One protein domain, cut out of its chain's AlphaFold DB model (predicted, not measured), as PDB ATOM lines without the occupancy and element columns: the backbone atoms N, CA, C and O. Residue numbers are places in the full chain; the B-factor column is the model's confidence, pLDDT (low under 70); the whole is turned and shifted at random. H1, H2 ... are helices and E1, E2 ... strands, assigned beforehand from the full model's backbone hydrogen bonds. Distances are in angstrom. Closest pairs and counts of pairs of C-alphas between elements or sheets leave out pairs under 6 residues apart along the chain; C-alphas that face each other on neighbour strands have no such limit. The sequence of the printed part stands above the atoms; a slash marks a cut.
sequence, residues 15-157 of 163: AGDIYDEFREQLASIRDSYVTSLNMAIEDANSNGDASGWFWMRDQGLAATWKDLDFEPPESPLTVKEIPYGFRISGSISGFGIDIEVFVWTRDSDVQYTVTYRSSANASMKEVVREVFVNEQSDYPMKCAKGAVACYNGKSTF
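What this domain is: This is residues 15 to 157 of the 163 residues of an uncharacterized protein of Fibrobacter sp. UWR2 (UniProt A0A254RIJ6). One long helix, H1, runs nearly the whole length of the domain and packs on one face of a twisted sheet, whose main part is the meander E1 to E4. H3 packs on H1 towards its first residues, while at the other end the short H2 covers the small hairpin of E5 and E6, which extends the sheet beside E3. The printed part has 143 residues, with three named helices and six named strands in the order H1 H2 E1 E2 E3 E4 H3 E5 E6; the class is mixed, helices and strands. The sheet is branched, antiparallel but for the parallel pair E3 and E5. The whole is compact, with a radius of gyration of the C-alphas of 15.6 A, and only just elongated, spanning 47 by 31 by 22 A.

Where its parts are: H1, residues 15 to 44, starts with C-alpha 15 at (-27.699, -9.312, 98.202) and is 43.2 A long. H2 is residues 51 to 58. E1, residues 78 to 82, and E2, residues 85 to 92 and 21.4 A long, come next. E3, residues 95 to 106, is 31.8 A long and bends by 59 degrees at residue 98. E4 is residues 109 to 116, 23.0 A long. H3, residues 122 to 131, is 14.6 A long. E5 is residues 149 to 151, and E6, residues 154 to 156, ends with C-alpha 156 at (-8.767, 8.845, 65.078).

How they stand to each other: E1 to E4 form a meander, each strand the antiparallel neighbour of the one before. N 80 and O 87 are 2.9 A apart between E1 and E2, N 88 and O 99 2.9 A between E2 and E3, and N 102 and O 113 2.9 A between E3 and E4, within hydrogen-bond range. E2 and E5 lie on one side of E3, E4 on the other side; N 150 and O 105 are 2.8 A apart. E5 and E6 are a hairpin, with N 151 and O 154 at 2.9 A. H1 and H2 are on the same face of the sheet; the closest C-alphas of H1 and E2 are those of Phe 22 and Ile 92, 6.7 A apart. H2 lies over E5 at a height over the sheet of 8.4 A. With residues 40 to 44 alone, H1 touches H2, the closest C-alphas being those of Ala 44 and Trp 53, 5.0 A apart. With residues 19 to 30 alone, H1 touches H3, the closest C-alphas being those of Ala 27 and Val 131, 5.8 A apart; they run the same way at a steep tilt of 36 degrees, only just past shallow. H3 is on the sheet but over none of its strands. H2 and H3 are apart. In H1, H2 and H3 every O i to N i+4 pair is within hydrogen-bond range.

The domain as a whole: The two C-alphas farthest apart are those of Ala 15 and Asn 47, 48.3 A. The printed part has no cut. The links H2 to E1, 19 residues, and H3 to E5, 17 residues, are long. The mean pLDDT of the printed part is 88.3; residues 15 to 16, 119 to 120 and 135 to 141 are under 70.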
ATOM      1  N   ALA A  15     -28.664 -10.226  98.795       60.06
ATOM      2  CA  ALA A  15     -27.699  -9.312  98.202       60.06
ATOM      3  C   ALA A  15     -26.998  -9.963  97.000       60.06
ATOM      4  O   ALA A  15     -26.948  -9.333  95.959       60.06
ATOM      5  N   GLY A  16     -26.519 -11.210  97.099       66.94
ATOM      6  CA  GLY A  16     -25.837 -11.893  95.987       66.94
ATOM      7  C   GLY A  16     -26.678 -11.959  94.711       66.94
ATOM      8  O   GLY A  16     -26.222 -11.510  93.662       66.94
ATOM      9  N   ASP A  17     -27.938 -12.382  94.838       78.81
ATOM     10  CA  ASP A  17     -28.848 -12.548  93.697       78.81
ATOM     11  C   ASP A  17     -29.079 -11.233  92.930       78.81
ATOM     12  O   ASP A  17     -29.099 -11.221  91.702       78.81
ATOM     13  N   ILE A  18     -29.191 -10.102  93.638       80.88
ATOM     14  CA  ILE A  18     -29.393  -8.792  93.000       80.88
ATOM     15  C   ILE A  18     -28.122  -8.318  92.276       80.88
ATOM     16  O   ILE A  18     -28.214  -7.677  91.227       80.88
ATOM     17  N   TYR A  19     -26.934  -8.601  92.822       84.19
ATOM     18  CA  TYR A  19     -25.674  -8.243  92.162       84.19
ATOM     19  C   TYR A  19     -25.458  -9.075  90.901       84.19
ATOM     20  O   TYR A  19     -25.051  -8.516  89.882       84.19
ATOM     21  N   ASP A  20     -25.750 -10.376  90.959       88.06
ATOM     22  CA  ASP A  20     -25.645 -11.265  89.805       88.06
ATOM     23  C   ASP A  20     -26.646 -10.867  88.714       88.06
ATOM     24  O   ASP A  20     -26.230 -10.671  87.574       88.06
ATOM     25  N   GLU A  21     -27.913 -10.609  89.064       88.00
ATOM     26  CA  GLU A  21     -28.922 -10.112  88.116       88.00
ATOM     27  C   GLU A  21     -28.469  -8.798  87.461       88.00
ATOM     28  O   GLU A  21     -28.490  -8.650  86.238       88.00
ATOM     29  N   PHE A  22     -28.000  -7.833  88.257       89.00
ATOM     30  CA  PHE A  22     -27.520  -6.555  87.738       89.00
ATOM     31  C   PHE A  22     -26.302  -6.723  86.815       89.00
ATOM     32  O   PHE A  22     -26.236  -6.096  85.753       89.00
ATOM     33  N   ARG A  23     -25.350  -7.586  87.187       92.00
ATOM     34  CA  ARG A  23     -24.170  -7.902  86.376       92.00
ATOM     35  C   ARG A  23     -24.564  -8.561  85.059       92.00
ATOM     36  O   ARG A  23     -24.050  -8.156  84.021       92.00
ATOM     37  N   GLU A  24     -25.465  -9.538  85.090       92.88
ATOM     38  CA  GLU A  24     -25.956 -10.247  83.904       92.88
ATOM     39  C   GLU A  24     -26.665  -9.303  82.932       92.88
ATOM     40  O   GLU A  24     -26.407  -9.356  81.732       92.88
ATOM     41  N   GLN A  25     -27.482  -8.374  83.439       92.38
ATOM     42  CA  GLN A  25     -28.136  -7.360  82.607       92.38
ATOM     43  C   GLN A  25     -27.121  -6.444  81.912       92.38
ATOM     44  O   GLN A  25     -27.213  -6.200  80.708       92.38
ATOM     45  N   LEU A  26     -26.114  -5.959  82.644       94.19
ATOM     46  CA  LEU A  26     -25.055  -5.135  82.056       94.19
ATOM     47  C   LEU A  26     -24.188  -5.925  81.064       94.19
ATOM     48  O   LEU A  26     -23.832  -5.388  80.013       94.19
ATOM     49  N   ALA A  27     -23.863  -7.181  81.380       95.56
ATOM     50  CA  ALA A  27     -23.096  -8.064  80.508       95.56
ATOM     51  C   ALA A  27     -23.860  -8.369  79.218       95.56
ATOM     52  O   ALA A  27     -23.279  -8.260  78.146       95.56
ATOM     53  N   SER A  28     -25.167  -8.631  79.297       96.38
ATOM     54  CA  SER A  28     -26.013  -8.834  78.121       96.38
ATOM     55  C   SER A  28     -25.990  -7.617  77.189       96.38
ATOM     56  O   SER A  28     -25.738  -7.771  75.997       96.38
ATOM     57  N   ILE A  29     -26.144  -6.397  77.724       96.44
ATOM     58  CA  ILE A  29     -26.057  -5.160  76.924       96.44
ATOM     59  C   ILE A  29     -24.674  -5.021  76.269       96.44
ATOM     60  O   ILE A  29     -24.584  -4.715  75.077       96.44
ATOM     61  N   ARG A  30     -23.597  -5.246  77.036       97.06
ATOM     62  CA  ARG A  30     -22.215  -5.208  76.533       97.06
ATOM     63  C   ARG A  30     -22.020  -6.218  75.404       97.06
ATOM     64  O   ARG A  30     -21.547  -5.836  74.342       97.06
ATOM     65  N   ASP A  31     -22.384  -7.474  75.625       96.62
ATOM     66  CA  ASP A  31     -22.099  -8.586  74.717       96.62
ATOM     67  C   ASP A  31     -22.900  -8.475  73.423       96.62
ATOM     68  O   ASP A  31     -22.347  -8.691  72.343       96.62
ATOM     69  N   SER A  32     -24.165  -8.048  73.497       96.88
ATOM     70  CA  SER A  32     -24.958  -7.743  72.304       96.88
ATOM     71  C   SER A  32     -24.316  -6.624  71.479       96.88
ATOM     72  O   SER A  32     -24.184  -6.763  70.264       96.88
ATOM     73  N   TYR A  33     -23.849  -5.545  72.119       97.19
ATOM     74  CA  TYR A  33     -23.183  -4.451  71.405       97.19
ATOM     75  C   TYR A  33     -21.844  -4.882  70.799       97.19
ATOM     76  O   TYR A  33     -21.558  -4.575  69.645       97.19
ATOM     77  N   VAL A  34     -21.023  -5.610  71.563       96.19
ATOM     78  CA  VAL A  34     -19.725  -6.134  71.111       96.19
ATOM     79  C   VAL A  34     -19.901  -7.108  69.954       96.19
ATOM     80  O   VAL A  34     -19.102  -7.079  69.027       96.19
ATOM     81  N   THR A  35     -20.958  -7.920  69.956       97.00
ATOM     82  CA  THR A  35     -21.272  -8.823  68.839       97.00
ATOM     83  C   THR A  35     -21.517  -8.036  67.552       97.00
ATOM     84  O   THR A  35     -20.849  -8.288  66.551       97.00
ATOM     85  N   SER A  36     -22.399  -7.032  67.586       97.00
ATOM     86  CA  SER A  36     -22.633  -6.130  66.447       97.00
ATOM     87  C   SER A  36     -21.365  -5.396  66.008       97.00
ATOM     88  O   SER A  36     -21.076  -5.288  64.816       97.00
ATOM     89  N   LEU A  37     -20.568  -4.927  66.969       96.12
ATOM     90  CA  LEU A  37     -19.311  -4.240  66.695       96.12
ATOM     91  C   LEU A  37     -18.287  -5.160  66.019       96.12
ATOM     92  O   LEU A  37     -17.662  -4.745  65.049       96.12
ATOM     93  N   ASN A  38     -18.133  -6.394  66.497       95.31
ATOM     94  CA  ASN A  38     -17.197  -7.365  65.937       95.31
ATOM     95  C   ASN A  38     -17.588  -7.764  64.515       95.31
ATOM     96  O   ASN A  38     -16.710  -7.824  63.663       95.31
ATOM     97  N   MET A  39     -18.883  -7.926  64.219       94.81
ATOM     98  CA  MET A  39     -19.337  -8.146  62.839       94.81
ATOM     99  C   MET A  39     -18.935  -6.981  61.921       94.81
ATOM    100  O   MET A  39     -18.433  -7.203  60.821       94.81
ATOM    101  N   ALA A  40     -19.088  -5.736  62.384       94.62
ATOM    102  CA  ALA A  40     -18.667  -4.562  61.621       94.62
ATOM    103  C   ALA A  40     -17.134  -4.458  61.478       94.62
ATOM    104  O   ALA A  40     -16.639  -4.034  60.434       94.62
ATOM    105  N   ILE A  41     -16.373  -4.850  62.506       94.88
ATOM    106  CA  ILE A  41     -14.905  -4.932  62.457       94.88
ATOM    107  C   ILE A  41     -14.470  -5.982  61.429       94.88
ATOM    108  O   ILE A  41     -13.576  -5.708  60.631       94.88
ATOM    109  N   GLU A  42     -15.088  -7.162  61.431       93.69
ATOM    110  CA  GLU A  42     -14.786  -8.257  60.506       93.69
ATOM    111  C   GLU A  42     -15.079  -7.872  59.051       93.69
ATOM    112  O   GLU A  42     -14.220  -8.072  58.190       93.69
ATOM    113  N   ASP A  43     -16.232  -7.252  58.781       92.94
ATOM    114  CA  ASP A  43     -16.590  -6.753  57.445       92.94
ATOM    115  C   ASP A  43     -15.596  -5.684  56.955       92.94
ATOM    116  O   ASP A  43     -15.068  -5.748  55.839       92.94
ATOM    117  N   ALA A  44     -15.248  -4.737  57.834       93.00
ATOM    118  CA  ALA A  44     -14.284  -3.684  57.530       93.00
ATOM    119  C   ALA A  44     -12.872  -4.231  57.265       93.00
ATOM    120  O   ALA A  44     -12.152  -3.718  56.405       93.00
ATOM    121  N   ASN A  45     -12.473  -5.275  57.992       92.31
ATOM    122  CA  ASN A  45     -11.140  -5.870  57.952       92.31
ATOM    123  C   ASN A  45     -11.068  -7.083  57.013       92.31
ATOM    124  O   ASN A  45     -10.323  -8.028  57.272       92.31
ATOM    125  N   SER A  46     -11.786  -7.048  55.888       81.75
ATOM    126  CA  SER A  46     -11.811  -8.118  54.874       81.75
ATOM    127  C   SER A  46     -10.430  -8.589  54.374       81.75
ATOM    128  O   SER A  46     -10.301  -9.716  53.899       81.75
ATOM    129  N   ASN A  47      -9.380  -7.770  54.519       78.00
ATOM    130  CA  ASN A  47      -7.995  -8.117  54.166       78.00
ATOM    131  C   ASN A  47      -7.166  -8.708  55.330       78.00
ATOM    132  O   ASN A  47      -5.979  -8.976  55.153       78.00
ATOM    133  N   GLY A  48      -7.758  -8.900  56.512       78.19
ATOM    134  CA  GLY A  48      -7.104  -9.484  57.687       78.19
ATOM    135  C   GLY A  48      -6.269  -8.516  58.535       78.19
ATOM    136  O   GLY A  48      -5.582  -8.966  59.449       78.19
ATOM    137  N   ASP A  49      -6.320  -7.206  58.270       87.56
ATOM    138  CA  ASP A  49      -5.702  -6.171  59.108       87.56
ATOM    139  C   ASP A  49      -6.732  -5.147  59.606       87.56
ATOM    140  O   ASP A  49      -7.781  -4.959  58.997       87.56
ATOM    141  N   ALA A  50      -6.427  -4.460  60.711       90.00
ATOM    142  CA  ALA A  50      -7.316  -3.461  61.313       90.00
ATOM    143  C   ALA A  50      -7.351  -2.106  60.573       90.00
ATOM    144  O   ALA A  50      -7.936  -1.135  61.070       90.00
ATOM    145  N   SER A  51      -6.708  -1.994  59.403       92.50
ATOM    146  CA  SER A  51      -6.609  -0.721  58.684       92.50
ATOM    147  C   SER A  51      -7.952  -0.287  58.092       92.50
ATOM    148  O   SER A  51      -8.263   0.909  58.097       92.50
ATOM    149  N   GLY A  52      -8.767  -1.252  57.649       93.88
ATOM    150  CA  GLY A  52     -10.111  -1.012  57.125       93.88
ATOM    151  C   GLY A  52     -11.034  -0.435  58.193       93.88
ATOM    152  O   GLY A  52     -11.611   0.640  58.004       93.88
ATOM    153  N   TRP A  53     -11.077  -1.073  59.364       94.88
ATOM    154  CA  TRP A  53     -11.820  -0.581  60.520       94.88
ATOM    155  C   TRP A  53     -11.352   0.810  60.964       94.88
ATOM    156  O   TRP A  53     -12.170   1.717  61.144       94.88
ATOM    157  N   PHE A  54     -10.036   1.026  61.076       94.50
ATOM    158  CA  PHE A  54      -9.485   2.337  61.427       94.50
ATOM    159  C   PHE A  54      -9.933   3.429  60.445       94.50
ATOM    160  O   PHE A  54     -10.348   4.511  60.869       94.50
ATOM    161  N   TRP A  55      -9.892   3.151  59.139       93.69
ATOM    162  CA  TRP A  55     -10.334   4.094  58.113       93.69
ATOM    163  C   TRP A  55     -11.839   4.380  58.189       93.69
ATOM    164  O   TRP A  55     -12.235   5.548  58.121       93.69
ATOM    165  N   MET A  56     -12.678   3.355  58.375       93.12
ATOM    166  CA  MET A  56     -14.129   3.531  58.519       93.12
ATOM    167  C   MET A  56     -14.458   4.433  59.706       93.12
ATOM    168  O   MET A  56     -15.226   5.393  59.578       93.12
ATOM    169  N   ARG A  57     -13.815   4.174  60.847       93.69
ATOM    170  CA  ARG A  57     -13.967   4.986  62.056       93.69
ATOM    171  C   ARG A  57     -13.492   6.415  61.830       93.69
ATOM    172  O   ARG A  57     -14.196   7.339  62.229       93.69
ATOM    173  N   ASP A  58     -12.387   6.619  61.110       93.50
ATOM    174  CA  ASP A  58     -11.910   7.954  60.726       93.50
ATOM    175  C   ASP A  58     -12.911   8.731  59.862       93.50
ATOM    176  O   ASP A  58     -13.061   9.945  60.015       93.50
ATOM    177  N   GLN A  59     -13.673   8.043  59.010       92.12
ATOM    178  CA  GLN A  59     -14.745   8.664  58.225       92.12
ATOM    179  C   GLN A  59     -16.040   8.904  59.012       92.12
ATOM    180  O   GLN A  59     -16.989   9.465  58.461       92.12
ATOM    181  N   GLY A  60     -16.083   8.539  60.295       89.38
ATOM    182  CA  GLY A  60     -17.270   8.696  61.129       89.38
ATOM    183  C   GLY A  60     -18.325   7.609  60.924       89.38
ATOM    184  O   GLY A  60     -19.475   7.824  61.299       89.38
ATOM    185  N   LEU A  61     -17.958   6.479  60.317       90.31
ATOM    186  CA  LEU A  61     -18.832   5.314  60.169       90.31
ATOM    187  C   LEU A  61     -18.830   4.478  61.455       90.31
ATOM    188  O   LEU A  61     -17.973   4.671  62.326       90.31
ATOM    189  N   ALA A  62     -19.802   3.566  61.575       91.62
ATOM    190  CA  ALA A  62     -20.026   2.780  62.791       91.62
ATOM    191  C   ALA A  62     -20.184   3.669  64.043       91.62
ATOM    192  O   ALA A  62     -19.741   3.316  65.137       91.62
ATOM    193  N   ALA A  63     -20.741   4.876  63.869       92.56
ATOM    194  CA  ALA A  63     -20.916   5.845  64.948       92.56
ATOM    195  C   ALA A  63     -22.251   5.673  65.665       92.56
ATOM    196  O   ALA A  63     -22.364   6.031  66.839       92.56
ATOM    197  N   THR A  64     -23.238   5.141  64.951       94.69
ATOM    198  CA  THR A  64     -24.600   4.929  65.426       94.69
ATOM    199  C   THR A  64     -24.916   3.439  65.536       94.69
ATOM    200  O   THR A  64     -24.283   2.612  64.885       94.69
ATOM    201  N   TRP A  65     -25.915   3.090  66.339       96.19
ATOM    202  CA  TRP A  65     -26.467   1.740  66.433       96.19
ATOM    203  C   TRP A  65     -26.980   1.249  65.086       96.19
ATOM    204  O   TRP A  65     -26.773   0.096  64.734       96.19
ATOM    205  N   LYS A  66     -27.562   2.154  64.293       94.19
ATOM    206  CA  LYS A  66     -27.993   1.854  62.928       94.19
ATOM    207  C   LYS A  66     -26.827   1.453  62.023       94.19
ATOM    208  O   LYS A  66     -27.001   0.587  61.185       94.19
ATOM    209  N   ASP A  67     -25.658   2.077  62.171       91.69
ATOM    210  CA  ASP A  67     -24.477   1.706  61.376       91.69
ATOM    211  C   ASP A  67     -23.904   0.334  61.779       91.69
ATOM    212  O   ASP A  67     -23.080  -0.212  61.055       91.69
ATOM    213  N   LEU A  68     -24.284  -0.174  62.955       93.81
ATOM    214  CA  LEU A  68     -23.841  -1.451  63.516       93.81
ATOM    215  C   LEU A  68     -24.918  -2.541  63.431       93.81
ATOM    216  O   LEU A  68     -24.698  -3.634  63.949       93.81
ATOM    217  N   ASP A  69     -26.095  -2.223  62.879       93.75
ATOM    218  CA  ASP A  69     -27.300  -3.055  62.975       93.75
ATOM    219  C   ASP A  69     -27.540  -3.572  64.409       93.75
ATOM    220  O   ASP A  69     -27.896  -4.725  64.647       93.75
ATOM    221  N   PHE A  70     -27.284  -2.708  65.396       95.94
ATOM    222  CA  PHE A  70     -27.434  -3.024  66.809       95.94
ATOM    223  C   PHE A  70     -28.809  -2.599  67.316       95.94
ATOM    224  O   PHE A  70     -29.208  -1.438  67.196       95.94
ATOM    225  N   GLU A  71     -29.479  -3.528  67.989       95.19
ATOM    226  CA  GLU A  71     -30.645  -3.255  68.816       95.19
ATOM    227  C   GLU A  71     -30.331  -3.681  70.256       95.19
ATOM    228  O   GLU A  71     -29.805  -4.778  70.471       95.19
ATOM    229  N   PRO A  72     -30.604  -2.828  71.261       93.19
ATOM    230  CA  PRO A  72     -30.364  -3.200  72.644       93.19
ATOM    231  C   PRO A  72     -31.273  -4.374  73.038       93.19
ATOM    232  O   PRO A  72     -32.449  -4.377  72.661       93.19
ATOM    233  N   PRO A  73     -30.769  -5.346  73.820       93.19
ATOM    234  CA  PRO A  73     -31.608  -6.420  74.334       93.19
ATOM    235  C   PRO A  73     -32.704  -5.859  75.247       93.19
ATOM    236  O   PRO A  73     -32.555  -4.784  75.841       93.19
ATOM    237  N   GLU A  74     -33.801  -6.604  75.390       91.56
ATOM    238  CA  GLU A  74     -34.822  -6.276  76.382       91.56
ATOM    239  C   GLU A  74     -34.194  -6.253  77.780       91.56
ATOM    240  O   GLU A  74     -33.565  -7.216  78.215       91.56
ATOM    241  N   SER A  75     -34.351  -5.133  78.483       89.12
ATOM    242  CA  SER A  75     -33.771  -4.933  79.806       89.12
ATOM    243  C   SER A  75     -34.682  -4.044  80.654       89.12
ATOM    244  O   SER A  75     -35.299  -3.115  80.125       89.12
ATOM    245  N   PRO A  76     -34.753  -4.256  81.983       88.81
ATOM    246  CA  PRO A  76     -35.376  -3.298  82.896       88.81
ATOM    247  C   PRO A  76     -34.609  -1.963  82.966       88.81
ATOM    248  O   PRO A  76     -35.131  -0.971  83.480       88.81
ATOM    249  N   LEU A  77     -33.371  -1.914  82.460       90.81
ATOM    250  CA  LEU A  77     -32.589  -0.689  82.341       90.81
ATOM    251  C   LEU A  77     -32.912   0.040  81.035       90.81
ATOM    252  O   LEU A  77     -33.077  -0.550  79.973       90.81
ATOM    253  N   THR A  78     -32.931   1.368  81.094       94.44
ATOM    254  CA  THR A  78     -33.034   2.200  79.896       94.44
ATOM    255  C   THR A  78     -31.664   2.327  79.243       94.44
ATOM    256  O   THR A  78     -30.763   2.953  79.811       94.44
ATOM    257  N   VAL A  79     -31.537   1.807  78.023       96.69
ATOM    258  CA  VAL A  79     -30.346   1.946  77.178       96.69
ATOM    259  C   VAL A  79     -30.634   2.966  76.079       96.69
ATOM    260  O   VAL A  79     -31.642   2.874  75.381       96.69
ATOM    261  N   LYS A  80     -29.770   3.972  75.932       96.81
ATOM    262  CA  LYS A  80     -29.893   5.009  74.899       96.81
ATOM    263  C   LYS A  80     -28.624   5.116  74.082       96.81
ATOM    264  O   LYS A  80     -27.526   5.088  74.630       96.81
ATOM    265  N   GLU A  81     -28.798   5.319  72.787       96.62
ATOM    266  CA  GLU A  81     -27.700   5.582  71.874       96.62
ATOM    267  C   GLU A  81     -26.966   6.874  72.254       96.62
ATOM    268  O   GLU A  81     -27.578   7.922  72.486       96.62
ATOM    269  N   ILE A  82     -25.639   6.793  72.266       94.81
ATOM    270  CA  ILE A  82     -24.738   7.940  72.144       94.81
ATOM    271  C   ILE A  82     -23.715   7.605  71.052       94.81
ATOM    272  O   ILE A  82     -23.505   6.424  70.766       94.81
ATOM    273  N   PRO A  83     -23.056   8.601  70.435       93.88
ATOM    274  CA  PRO A  83     -22.054   8.307  69.427       93.88
ATOM    275  C   PRO A  83     -20.966   7.383  69.974       93.88
ATOM    276  O   PRO A  83     -20.381   7.668  71.021       93.88
ATOM    277  N   TYR A  84     -20.701   6.299  69.245       94.31
ATOM    278  CA  TYR A  84     -19.689   5.299  69.592       94.31
ATOM    279  C   TYR A  84     -19.922   4.596  70.935       94.31
ATOM    280  O   TYR A  84     -18.970   4.232  71.618       94.31
ATOM    281  N   GLY A  85     -21.175   4.411  71.342       95.88
ATOM    282  CA  GLY A  85     -21.472   3.660  72.552       95.88
ATOM    283  C   GLY A  85     -22.919   3.788  72.985       95.88
ATOM    284  O   GLY A  85     -23.841   3.803  72.165       95.88
ATOM    285  N   PHE A  86     -23.126   3.845  74.295       97.00
ATOM    286  CA  PHE A  86     -24.464   3.896  74.872       97.00
ATOM    287  C   PHE A  86     -24.466   4.489  76.281       97.00
ATOM    288  O   PHE A  86     -23.482   4.445  77.019       97.00
ATOM    289  N   ARG A  87     -25.612   5.050  76.667       96.25
ATOM    290  CA  ARG A  87     -25.925   5.443  78.040       96.25
ATOM    291  C   ARG A  87     -26.852   4.406  78.657       96.25
ATOM    292  O   ARG A  87     -27.870   4.077  78.055       96.25
ATOM    293  N   ILE A  88     -26.536   3.963  79.868       95.19
ATOM    294  CA  ILE A  88     -27.376   3.062  80.659       95.19
ATOM    295  C   ILE A  88     -27.869   3.825  81.881       95.19
ATOM    296  O   ILE A  88     -27.074   4.396  82.630       95.19
ATOM    297  N   SER A  89     -29.184   3.842  82.080       93.31
ATOM    298  CA  SER A  89     -29.811   4.483  83.235       93.31
ATOM    299  C   SER A  89     -30.995   3.677  83.758       93.31
ATOM    300  O   SER A  89     -31.683   3.022  82.979       93.31
ATOM    301  N   GLY A  90     -31.254   3.726  85.061       89.62
ATOM    302  CA  GLY A  90     -32.377   3.014  85.672       89.62
ATOM    303  C   GLY A  90     -32.079   2.573  87.096       89.62
ATOM    304  O   GLY A  90     -31.164   3.091  87.736       89.62
ATOM    305  N   SER A  91     -32.864   1.626  87.597       84.88
ATOM    306  CA  SER A  91     -32.645   0.998  88.897       84.88
ATOM    307  C   SER A  91     -33.152  -0.438  88.867       84.88
ATOM    308  O   SER A  91     -34.276  -0.665  88.428       84.88
ATOM    309  N   ILE A  92     -32.346  -1.382  89.350       81.62
ATOM    310  CA  ILE A  92     -32.758  -2.773  89.582       81.62
ATOM    311  C   ILE A  92     -32.711  -3.012  91.086       81.62
ATOM    312  O   ILE A  92     -31.664  -2.834  91.702       81.62
ATOM    313  N   SER A  93     -33.848  -3.350  91.697       75.19
ATOM    314  CA  SER A  93     -33.929  -3.726  93.120       75.19
ATOM    315  C   SER A  93     -33.226  -2.747  94.086       75.19
ATOM    316  O   SER A  93     -32.648  -3.146  95.093       75.19
ATOM    317  N   GLY A  94     -33.263  -1.442  93.777       71.38
ATOM    318  CA  GLY A  94     -32.637  -0.374  94.573       71.38
ATOM    319  C   GLY A  94     -31.217   0.028  94.141       71.38
ATOM    320  O   GLY A  94     -30.693   1.027  94.640       71.38
ATOM    321  N   PHE A  95     -30.611  -0.679  93.183       74.31
ATOM    322  CA  PHE A  95     -29.327  -0.337  92.570       74.31
ATOM    323  C   PHE A  95     -29.526   0.622  91.398       74.31
ATOM    324  O   PHE A  95     -29.743   0.210  90.260       74.31
ATOM    325  N   GLY A  96     -29.449   1.923  91.684       80.19
ATOM    326  CA  GLY A  96     -29.519   2.969  90.665       80.19
ATOM    327  C   GLY A  96     -28.252   3.046  89.808       80.19
ATOM    328  O   GLY A  96     -27.139   3.066  90.340       80.19
ATOM    329  N   ILE A  97     -28.423   3.171  88.492       87.94
ATOM    330  CA  ILE A  97     -27.350   3.368  87.515       87.94
ATOM    331  C   ILE A  97     -27.622   4.592  86.642       87.94
ATOM    332  O   ILE A  97     -28.756   4.856  86.248       87.94
ATOM    333  N   ASP A  98     -26.565   5.353  86.361       91.88
ATOM    334  CA  ASP A  98     -26.527   6.366  85.306       91.88
ATOM    335  C   ASP A  98     -25.081   6.519  84.820       91.88
ATOM    336  O   ASP A  98     -24.263   7.217  85.437       91.88
ATOM    337  N   ILE A  99     -24.756   5.795  83.749       94.38
ATOM    338  CA  ILE A  99     -23.421   5.753  83.156       94.38
ATOM    339  C   ILE A  99     -23.475   5.971  81.649       94.38
ATOM    340  O   ILE A  99     -24.425   5.573  80.980       94.38
ATOM    341  N   GLU A 100     -22.416   6.558  81.114       96.25
ATOM    342  CA  GLU A 100     -22.120   6.579  79.685       96.25
ATOM    343  C   GLU A 100     -20.931   5.657  79.430       96.25
ATOM    344  O   GLU A 100     -19.890   5.783  80.079       96.25
ATOM    345  N   VAL A 101     -21.099   4.723  78.502       96.75
ATOM    346  CA  VAL A 101     -20.062   3.797  78.061       96.75
ATOM    347  C   VAL A 101     -19.678   4.196  76.648       96.75
ATOM    348  O   VAL A 101     -20.455   4.036  75.709       96.75
ATOM    349  N   PHE A 102     -18.478   4.748  76.508       96.00
ATOM    350  CA  PHE A 102     -17.873   5.026  75.214       96.00
ATOM    351  C   PHE A 102     -17.003   3.839  74.804       96.00
ATOM    352  O   PHE A 102     -16.089   3.454  75.539       96.00
ATOM    353  N   VAL A 103     -17.296   3.273  73.637       95.50
ATOM    354  CA  VAL A 103     -16.653   2.079  73.093       95.50
ATOM    355  C   VAL A 103     -15.708   2.484  71.966       95.50
ATOM    356  O   VAL A 103     -16.090   3.104  70.969       95.50
ATOM    357  N   TRP A 104     -14.444   2.126  72.129       94.00
ATOM    358  CA  TRP A 104     -13.377   2.408  71.177       94.00
ATOM    359  C   TRP A 104     -12.565   1.146  70.932       94.00
ATOM    360  O   TRP A 104     -12.669   0.188  71.690       94.00
ATOM    361  N   THR A 105     -11.771   1.126  69.866       92.62
ATOM    362  CA  THR A 105     -10.932  -0.036  69.560       92.62
ATOM    363  C   THR A 105      -9.455   0.310  69.563       92.62
ATOM    364  O   THR A 105      -9.047   1.422  69.206       92.62
ATOM    365  N   ARG A 106      -8.635  -0.664  69.943       89.44
ATOM    366  CA  ARG A 106      -7.193  -0.665  69.716       89.44
ATOM    367  C   ARG A 106      -6.879  -1.834  68.800       89.44
ATOM    368  O   ARG A 106      -7.071  -2.975  69.184       89.44
ATOM    369  N   ASP A 107      -6.436  -1.525  67.593       86.19
ATOM    370  CA  ASP A 107      -6.371  -2.441  66.465       86.19
ATOM    371  C   ASP A 107      -7.767  -3.052  66.243       86.19
ATOM    372  O   ASP A 107      -8.649  -2.355  65.728       86.19
ATOM    373  N   SER A 108      -8.000  -4.270  66.734       82.06
ATOM    374  CA  SER A 108      -9.316  -4.930  66.738       82.06
ATOM    375  C   SER A 108      -9.882  -5.180  68.142       82.06
ATOM    376  O   SER A 108     -11.029  -5.596  68.264       82.06
ATOM    377  N   ASP A 109      -9.123  -4.900  69.202       89.38
ATOM    378  CA  ASP A 109      -9.556  -5.138  70.577       89.38
ATOM    379  C   ASP A 109     -10.525  -4.050  71.032       89.38
ATOM    380  O   ASP A 109     -10.226  -2.851  70.957       89.38
ATOM    381  N   VAL A 110     -11.678  -4.464  71.554       92.31
ATOM    382  CA  VAL A 110     -12.700  -3.560  72.084       92.31
ATOM    383  C   VAL A 110     -12.293  -3.046  73.461       92.31
ATOM    384  O   VAL A 110     -11.813  -3.786  74.314       92.31
ATOM    385  N   GLN A 111     -12.489  -1.751  73.669       93.38
ATOM    386  CA  GLN A 111     -12.121  -1.036  74.877       93.38
ATOM    387  C   GLN A 111     -13.255  -0.104  75.308       93.38
ATOM    388  O   GLN A 111     -14.014   0.425  74.494       93.38
ATOM    389  N   TYR A 112     -13.319   0.168  76.607       94.19
ATOM    390  CA  TYR A 112     -14.379   0.945  77.234       94.19
ATOM    391  C   TYR A 112     -13.811   2.151  77.978       94.19
ATOM    392  O   TYR A 112     -12.789   2.075  78.665       94.19
ATOM    393  N   THR A 113     -14.502   3.283  77.866       94.00
ATOM    394  CA  THR A 113     -14.370   4.426  78.769       94.00
ATOM    395  C   THR A 113     -15.718   4.657  79.434       94.00
ATOM    396  O   THR A 113     -16.673   5.066  78.776       94.00
ATOM    397  N   VAL A 114     -15.797   4.407  80.741       94.88
ATOM    398  CA  VAL A 114     -17.032   4.567  81.516       94.88
ATOM    399  C   VAL A 114     -17.039   5.909  82.246       94.88
ATOM    400  O   VAL A 114     -16.124   6.219  83.009       94.88
ATOM    401  N   THR A 115     -18.100   6.693  82.048       94.00
ATOM    402  CA  THR A 115     -18.346   7.964  82.743       94.00
ATOM    403  C   THR A 115     -19.589   7.848  83.621       94.00
ATOM    404  O   THR A 115     -20.677   7.573  83.128       94.00
ATOM    405  N   TYR A 116     -19.449   8.092  84.924       92.00
ATOM    406  CA  TYR A 116     -20.560   8.060  85.883       92.00
ATOM    407  C   TYR A 116     -21.187   9.456  86.015       92.00
ATOM    408  O   TYR A 116     -20.465  10.415  86.291       92.00
ATOM    409  N   ARG A 117     -22.510   9.588  85.830       83.44
ATOM    410  CA  ARG A 117     -23.206  10.895  85.824       83.44
ATOM    411  C   ARG A 117     -23.881  11.272  87.143       83.44
ATOM    412  O   ARG A 117     -24.024  12.459  87.423       83.44
ATOM    413  N   SER A 118     -24.280  10.294  87.953       73.94
ATOM    414  CA  SER A 118     -24.824  10.499  89.304       73.94
ATOM    415  C   SER A 118     -23.799  10.111  90.379       73.94
ATOM    416  O   SER A 118     -22.714   9.607  90.071       73.94
ATOM    417  N   SER A 119     -24.124  10.323  91.662       65.62
ATOM    418  CA  SER A 119     -23.367   9.766  92.792       65.62
ATOM    419  C   SER A 119     -23.557   8.246  92.855       65.62
ATOM    420  O   SER A 119     -24.248   7.715  93.721       65.62
ATOM    421  N   ALA A 120     -22.962   7.556  91.889       65.81
ATOM    422  CA  ALA A 120     -22.888   6.113  91.804       65.81
ATOM    423  C   ALA A 120     -22.356   5.534  93.124       65.81
ATOM    424  O   ALA A 120     -21.263   5.917  93.567       65.81
ATOM    425  N   ASN A 121     -23.123   4.634  93.750       73.62
ATOM    426  CA  ASN A 121     -22.689   3.945  94.964       73.62
ATOM    427  C   ASN A 121     -21.480   3.029  94.659       73.62
ATOM    428  O   ASN A 121     -21.220   2.683  93.504       73.62
ATOM    429  N   ALA A 122     -20.683   2.700  95.681       81.50
ATOM    430  CA  ALA A 122     -19.428   1.960  95.493       81.50
ATOM    431  C   ALA A 122     -19.653   0.576  94.861       81.50
ATOM    432  O   ALA A 122     -18.953   0.224  93.917       81.50
ATOM    433  N   SER A 123     -20.687  -0.132  95.316       80.50
ATOM    434  CA  SER A 123     -21.099  -1.443  94.812       80.50
ATOM    435  C   SER A 123     -21.431  -1.446  93.319       80.50
ATOM    436  O   SER A 123     -20.967  -2.304  92.581       80.50
ATOM    437  N   MET A 124     -22.181  -0.456  92.827       83.62
ATOM    438  CA  MET A 124     -22.476  -0.354  91.396       83.62
ATOM    439  C   MET A 124     -21.209  -0.088  90.583       83.62
ATOM    440  O   MET A 124     -21.035  -0.661  89.512       83.62
ATOM    441  N   LYS A 125     -20.298   0.756  91.087       88.38
ATOM    442  CA  LYS A 125     -19.024   1.008  90.399       88.38
ATOM    443  C   LYS A 125     -18.187  -0.260  90.272       88.38
ATOM    444  O   LYS A 125     -17.482  -0.386  89.280       88.38
ATOM    445  N   GLU A 126     -18.244  -1.148  91.258       89.19
ATOM    446  CA  GLU A 126     -17.564  -2.443  91.233       89.19
ATOM    447  C   GLU A 126     -18.125  -3.335  90.125       89.19
ATOM    448  O   GLU A 126     -17.383  -3.665  89.204       89.19
ATOM    449  N   VAL A 127     -19.441  -3.569  90.098       90.75
ATOM    450  CA  VAL A 127     -20.074  -4.389  89.047       90.75
ATOM    451  C   VAL A 127     -19.836  -3.809  87.649       90.75
ATOM    452  O   VAL A 127     -19.488  -4.525  86.714       90.75
ATOM    453  N   VAL A 128     -19.951  -2.489  87.489       92.25
ATOM    454  CA  VAL A 128     -19.680  -1.824  86.205       92.25
ATOM    455  C   VAL A 128     -18.220  -2.018  85.765       92.25
ATOM    456  O   VAL A 128     -17.966  -2.163  84.574       92.25
ATOM    457  N   ARG A 129     -17.254  -2.044  86.694       91.62
ATOM    458  CA  ARG A 129     -15.839  -2.305  86.367       91.62
ATOM    459  C   ARG A 129     -15.574  -3.760  86.005       91.62
ATOM    460  O   ARG A 129     -14.709  -4.001  85.173       91.62
ATOM    461  N   GLU A 130     -16.292  -4.698  86.617       92.62
ATOM    462  CA  GLU A 130     -16.212  -6.117  86.258       92.62
ATOM    463  C   GLU A 130     -16.748  -6.362  84.845       92.62
ATOM    464  O   GLU A 130     -16.142  -7.090  84.064       92.62
ATOM    465  N   VAL A 131     -17.867  -5.721  84.495       95.19
ATOM    466  CA  VAL A 131     -18.489  -5.890  83.178       95.19
ATOM    467  C   VAL A 131     -17.700  -5.165  82.088       95.19
ATOM    468  O   VAL A 131     -17.382  -5.759  81.061       95.19
ATOM    469  N   PHE A 132     -17.354  -3.894  82.283       94.62
ATOM    470  CA  PHE A 132     -16.655  -3.084  81.277       94.62
ATOM    471  C   PHE A 132     -15.143  -3.063  81.529       94.62
ATOM    472  O   PHE A 132     -14.530  -2.000  81.670       94.62
ATOM    473  N   VAL A 133     -14.553  -4.255  81.620       90.56
ATOM    474  CA  VAL A 133     -13.113  -4.452  81.803       90.56
ATOM    475  C   VAL A 133     -12.367  -4.327  80.472       90.56
ATOM    476  O   VAL A 133     -12.847  -4.759  79.427       90.56
ATOM    477  N   ASN A 134     -11.174  -3.736  80.516       87.44
ATOM    478  CA  ASN A 134     -10.260  -3.644  79.379       87.44
ATOM    479  C   ASN A 134      -9.144  -4.677  79.576       87.44
ATOM    480  O   ASN A 134      -8.334  -4.518  80.488       87.44
ATOM    481  N   GLU A 135      -9.092  -5.723  78.747       67.88
ATOM    482  CA  GLU A 135      -8.182  -6.867  78.950       67.88
ATOM    483  C   GLU A 135      -6.687  -6.533  78.785       67.88
ATOM    484  O   GLU A 135      -5.834  -7.291  79.239       67.88
ATOM    485  N   GLN A 136      -6.333  -5.398  78.165       60.66
ATOM    486  CA  GLN A 136      -4.941  -5.065  77.843       60.66
ATOM    487  C   GLN A 136      -4.630  -3.569  78.034       60.66
ATOM    488  O   GLN A 136      -4.681  -2.777  77.091       60.66
ATOM    489  N   SER A 137      -4.254  -3.152  79.249       54.16
ATOM    490  CA  SER A 137      -3.751  -1.784  79.490       54.16
ATOM    491  C   SER A 137      -2.281  -1.582  79.101       54.16
ATOM    492  O   SER A 137      -1.877  -0.445  78.847       54.16
ATOM    493  N   ASP A 138      -1.494  -2.663  79.027       51.53
ATOM    494  CA  ASP A 138      -0.020  -2.611  79.072       51.53
ATOM    495  C   ASP A 138       0.674  -2.732  77.701       51.53
ATOM    496  O   ASP A 138       1.900  -2.815  77.614       51.53
ATOM    497  N   TYR A 139      -0.084  -2.685  76.602       53.88
ATOM    498  CA  TYR A 139       0.497  -2.646  75.256       53.88
ATOM    499  C   TYR A 139       1.246  -1.321  74.996       53.88
ATOM    500  O   TYR A 139       0.734  -0.250  75.342       53.88
ATOM    501  N   PRO A 140       2.409  -1.342  74.313       55.62
ATOM    502  CA  PRO A 140       3.302  -0.183  74.179       55.62
ATOM    503  C   PRO A 140       2.734   0.998  73.364       55.62
ATOM    504  O   PRO A 140       3.318   2.084  73.375       55.62
ATOM    505  N   MET A 141       1.604   0.834  72.666       61.41
ATOM    506  CA  MET A 141       0.969   1.906  71.890       61.41
ATOM    507  C   MET A 141      -0.009   2.726  72.737       61.41
ATOM    508  O   MET A 141      -1.094   2.276  73.103       61.41
ATOM    509  N   LYS A 142       0.359   3.982  73.015       72.38
ATOM    510  CA  LYS A 142      -0.523   4.948  73.683       72.38
ATOM    511  C   LYS A 142      -1.578   5.457  72.700       72.38
ATOM    512  O   LYS A 142      -1.256   6.190  71.772       72.38
ATOM    513  N   CYS A 143      -2.834   5.095  72.933       80.62
ATOM    514  CA  CYS A 143      -3.978   5.671  72.231       80.62
ATOM    515  C   CYS A 143      -4.307   7.060  72.805       80.62
ATOM    516  O   CYS A 143      -4.256   7.255  74.024       80.62
ATOM    517  N   ALA A 144      -4.631   8.039  71.954       86.75
ATOM    518  CA  ALA A 144      -5.050   9.356  72.423       86.75
ATOM    519  C   ALA A 144      -6.376   9.264  73.197       86.75
ATOM    520  O   ALA A 144      -7.303   8.558  72.801       86.75
ATOM    521  N   LYS A 145      -6.488  10.006  74.303       84.44
ATOM    522  CA  LYS A 145      -7.717  10.038  75.107       84.44
ATOM    523  C   LYS A 145      -8.893  10.536  74.259       84.44
ATOM    524  O   LYS A 145      -8.816  11.626  73.700       84.44
ATOM    525  N   GLY A 146      -9.979   9.763  74.222       86.19
ATOM    526  CA  GLY A 146     -11.190  10.086  73.455       86.19
ATOM    527  C   GLY A 146     -11.142   9.670  71.982       86.19
ATOM    528  O   GLY A 146     -12.070   9.986  71.244       86.19
ATOM    529  N   ALA A 147     -10.088   8.978  71.543       91.38
ATOM    530  CA  ALA A 147     -10.059   8.362  70.225       91.38
ATOM    531  C   ALA A 147     -11.116   7.251  70.113       91.38
ATOM    532  O   ALA A 147     -11.368   6.526  71.070       91.38
ATOM    533  N   VAL A 148     -11.707   7.112  68.928       93.69
ATOM    534  CA  VAL A 148     -12.733   6.105  68.615       93.69
ATOM    535  C   VAL A 148     -12.128   4.818  68.056       93.69
ATOM    536  O   VAL A 148     -12.790   3.781  68.076       93.69
ATOM    537  N   ALA A 149     -10.901   4.900  67.535       93.25
ATOM    538  CA  ALA A 149     -10.079   3.782  67.095       93.25
ATOM    539  C   ALA A 149      -8.595   4.177  67.125       93.25
ATOM    540  O   ALA A 149      -8.230   5.333  66.865       93.25
ATOM    541  N   CYS A 150      -7.742   3.205  67.413       91.56
ATOM    542  CA  CYS A 150      -6.295   3.329  67.395       91.56
ATOM    543  C   CYS A 150      -5.687   2.185  66.598       91.56
ATOM    544  O   CYS A 150      -6.068   1.052  66.817       91.56
ATOM    545  N   TYR A 151      -4.761   2.474  65.690       90.56
ATOM    546  CA  TYR A 151      -4.121   1.465  64.843       90.56
ATOM    547  C   TYR A 151      -2.686   1.884  64.544       90.56
ATOM    548  O   TYR A 151      -2.448   3.019  64.119       90.56
ATOM    549  N   ASN A 152      -1.718   0.997  64.787       86.94
ATOM    550  CA  ASN A 152      -0.294   1.258  64.535       86.94
ATOM    551  C   ASN A 152       0.215   2.610  65.096       86.94
ATOM    552  O   ASN A 152       0.932   3.364  64.435       86.94
ATOM    553  N   GLY A 153      -0.194   2.952  66.322       82.75
ATOM    554  CA  GLY A 153       0.211   4.180  67.019       82.75
ATOM    555  C   GLY A 153      -0.481   5.455  66.525       82.75
ATOM    556  O   GLY A 153      -0.179   6.542  67.017       82.75
ATOM    557  N   LYS A 154      -1.415   5.342  65.577       89.69
ATOM    558  CA  LYS A 154      -2.277   6.439  65.130       89.69
ATOM    559  C   LYS A 154      -3.615   6.366  65.847       89.69
ATOM    560  O   LYS A 154      -4.114   5.284  66.134       89.69
ATOM    561  N   SER A 155      -4.207   7.524  66.101       92.31
ATOM    562  CA  SER A 155      -5.534   7.658  66.699       92.31
ATOM    563  C   SER A 155      -6.445   8.416  65.749       92.31
ATOM    564  O   SER A 155      -6.005   9.376  65.116       92.31
ATOM    565  N   THR A 156      -7.715   8.030  65.691       93.12
ATOM    566  CA  THR A 156      -8.767   8.845  65.078       93.12
ATOM    567  C   THR A 156      -9.868   9.134  66.089       93.12
ATOM    568  O   THR A 156     -10.131   8.331  66.981       93.12
ATOM    569  N   PHE A 157     -10.505  10.296  65.963       91.81
ATOM    570  CA  PHE A 157     -11.627  10.744  66.802       91.81
ATOM    571  C   PHE A 157     -12.977  10.595  66.092       91.81
ATOM    572  O   PHE A 157     -14.016  10.913  66.664       91.81
TER     573      PHE A 157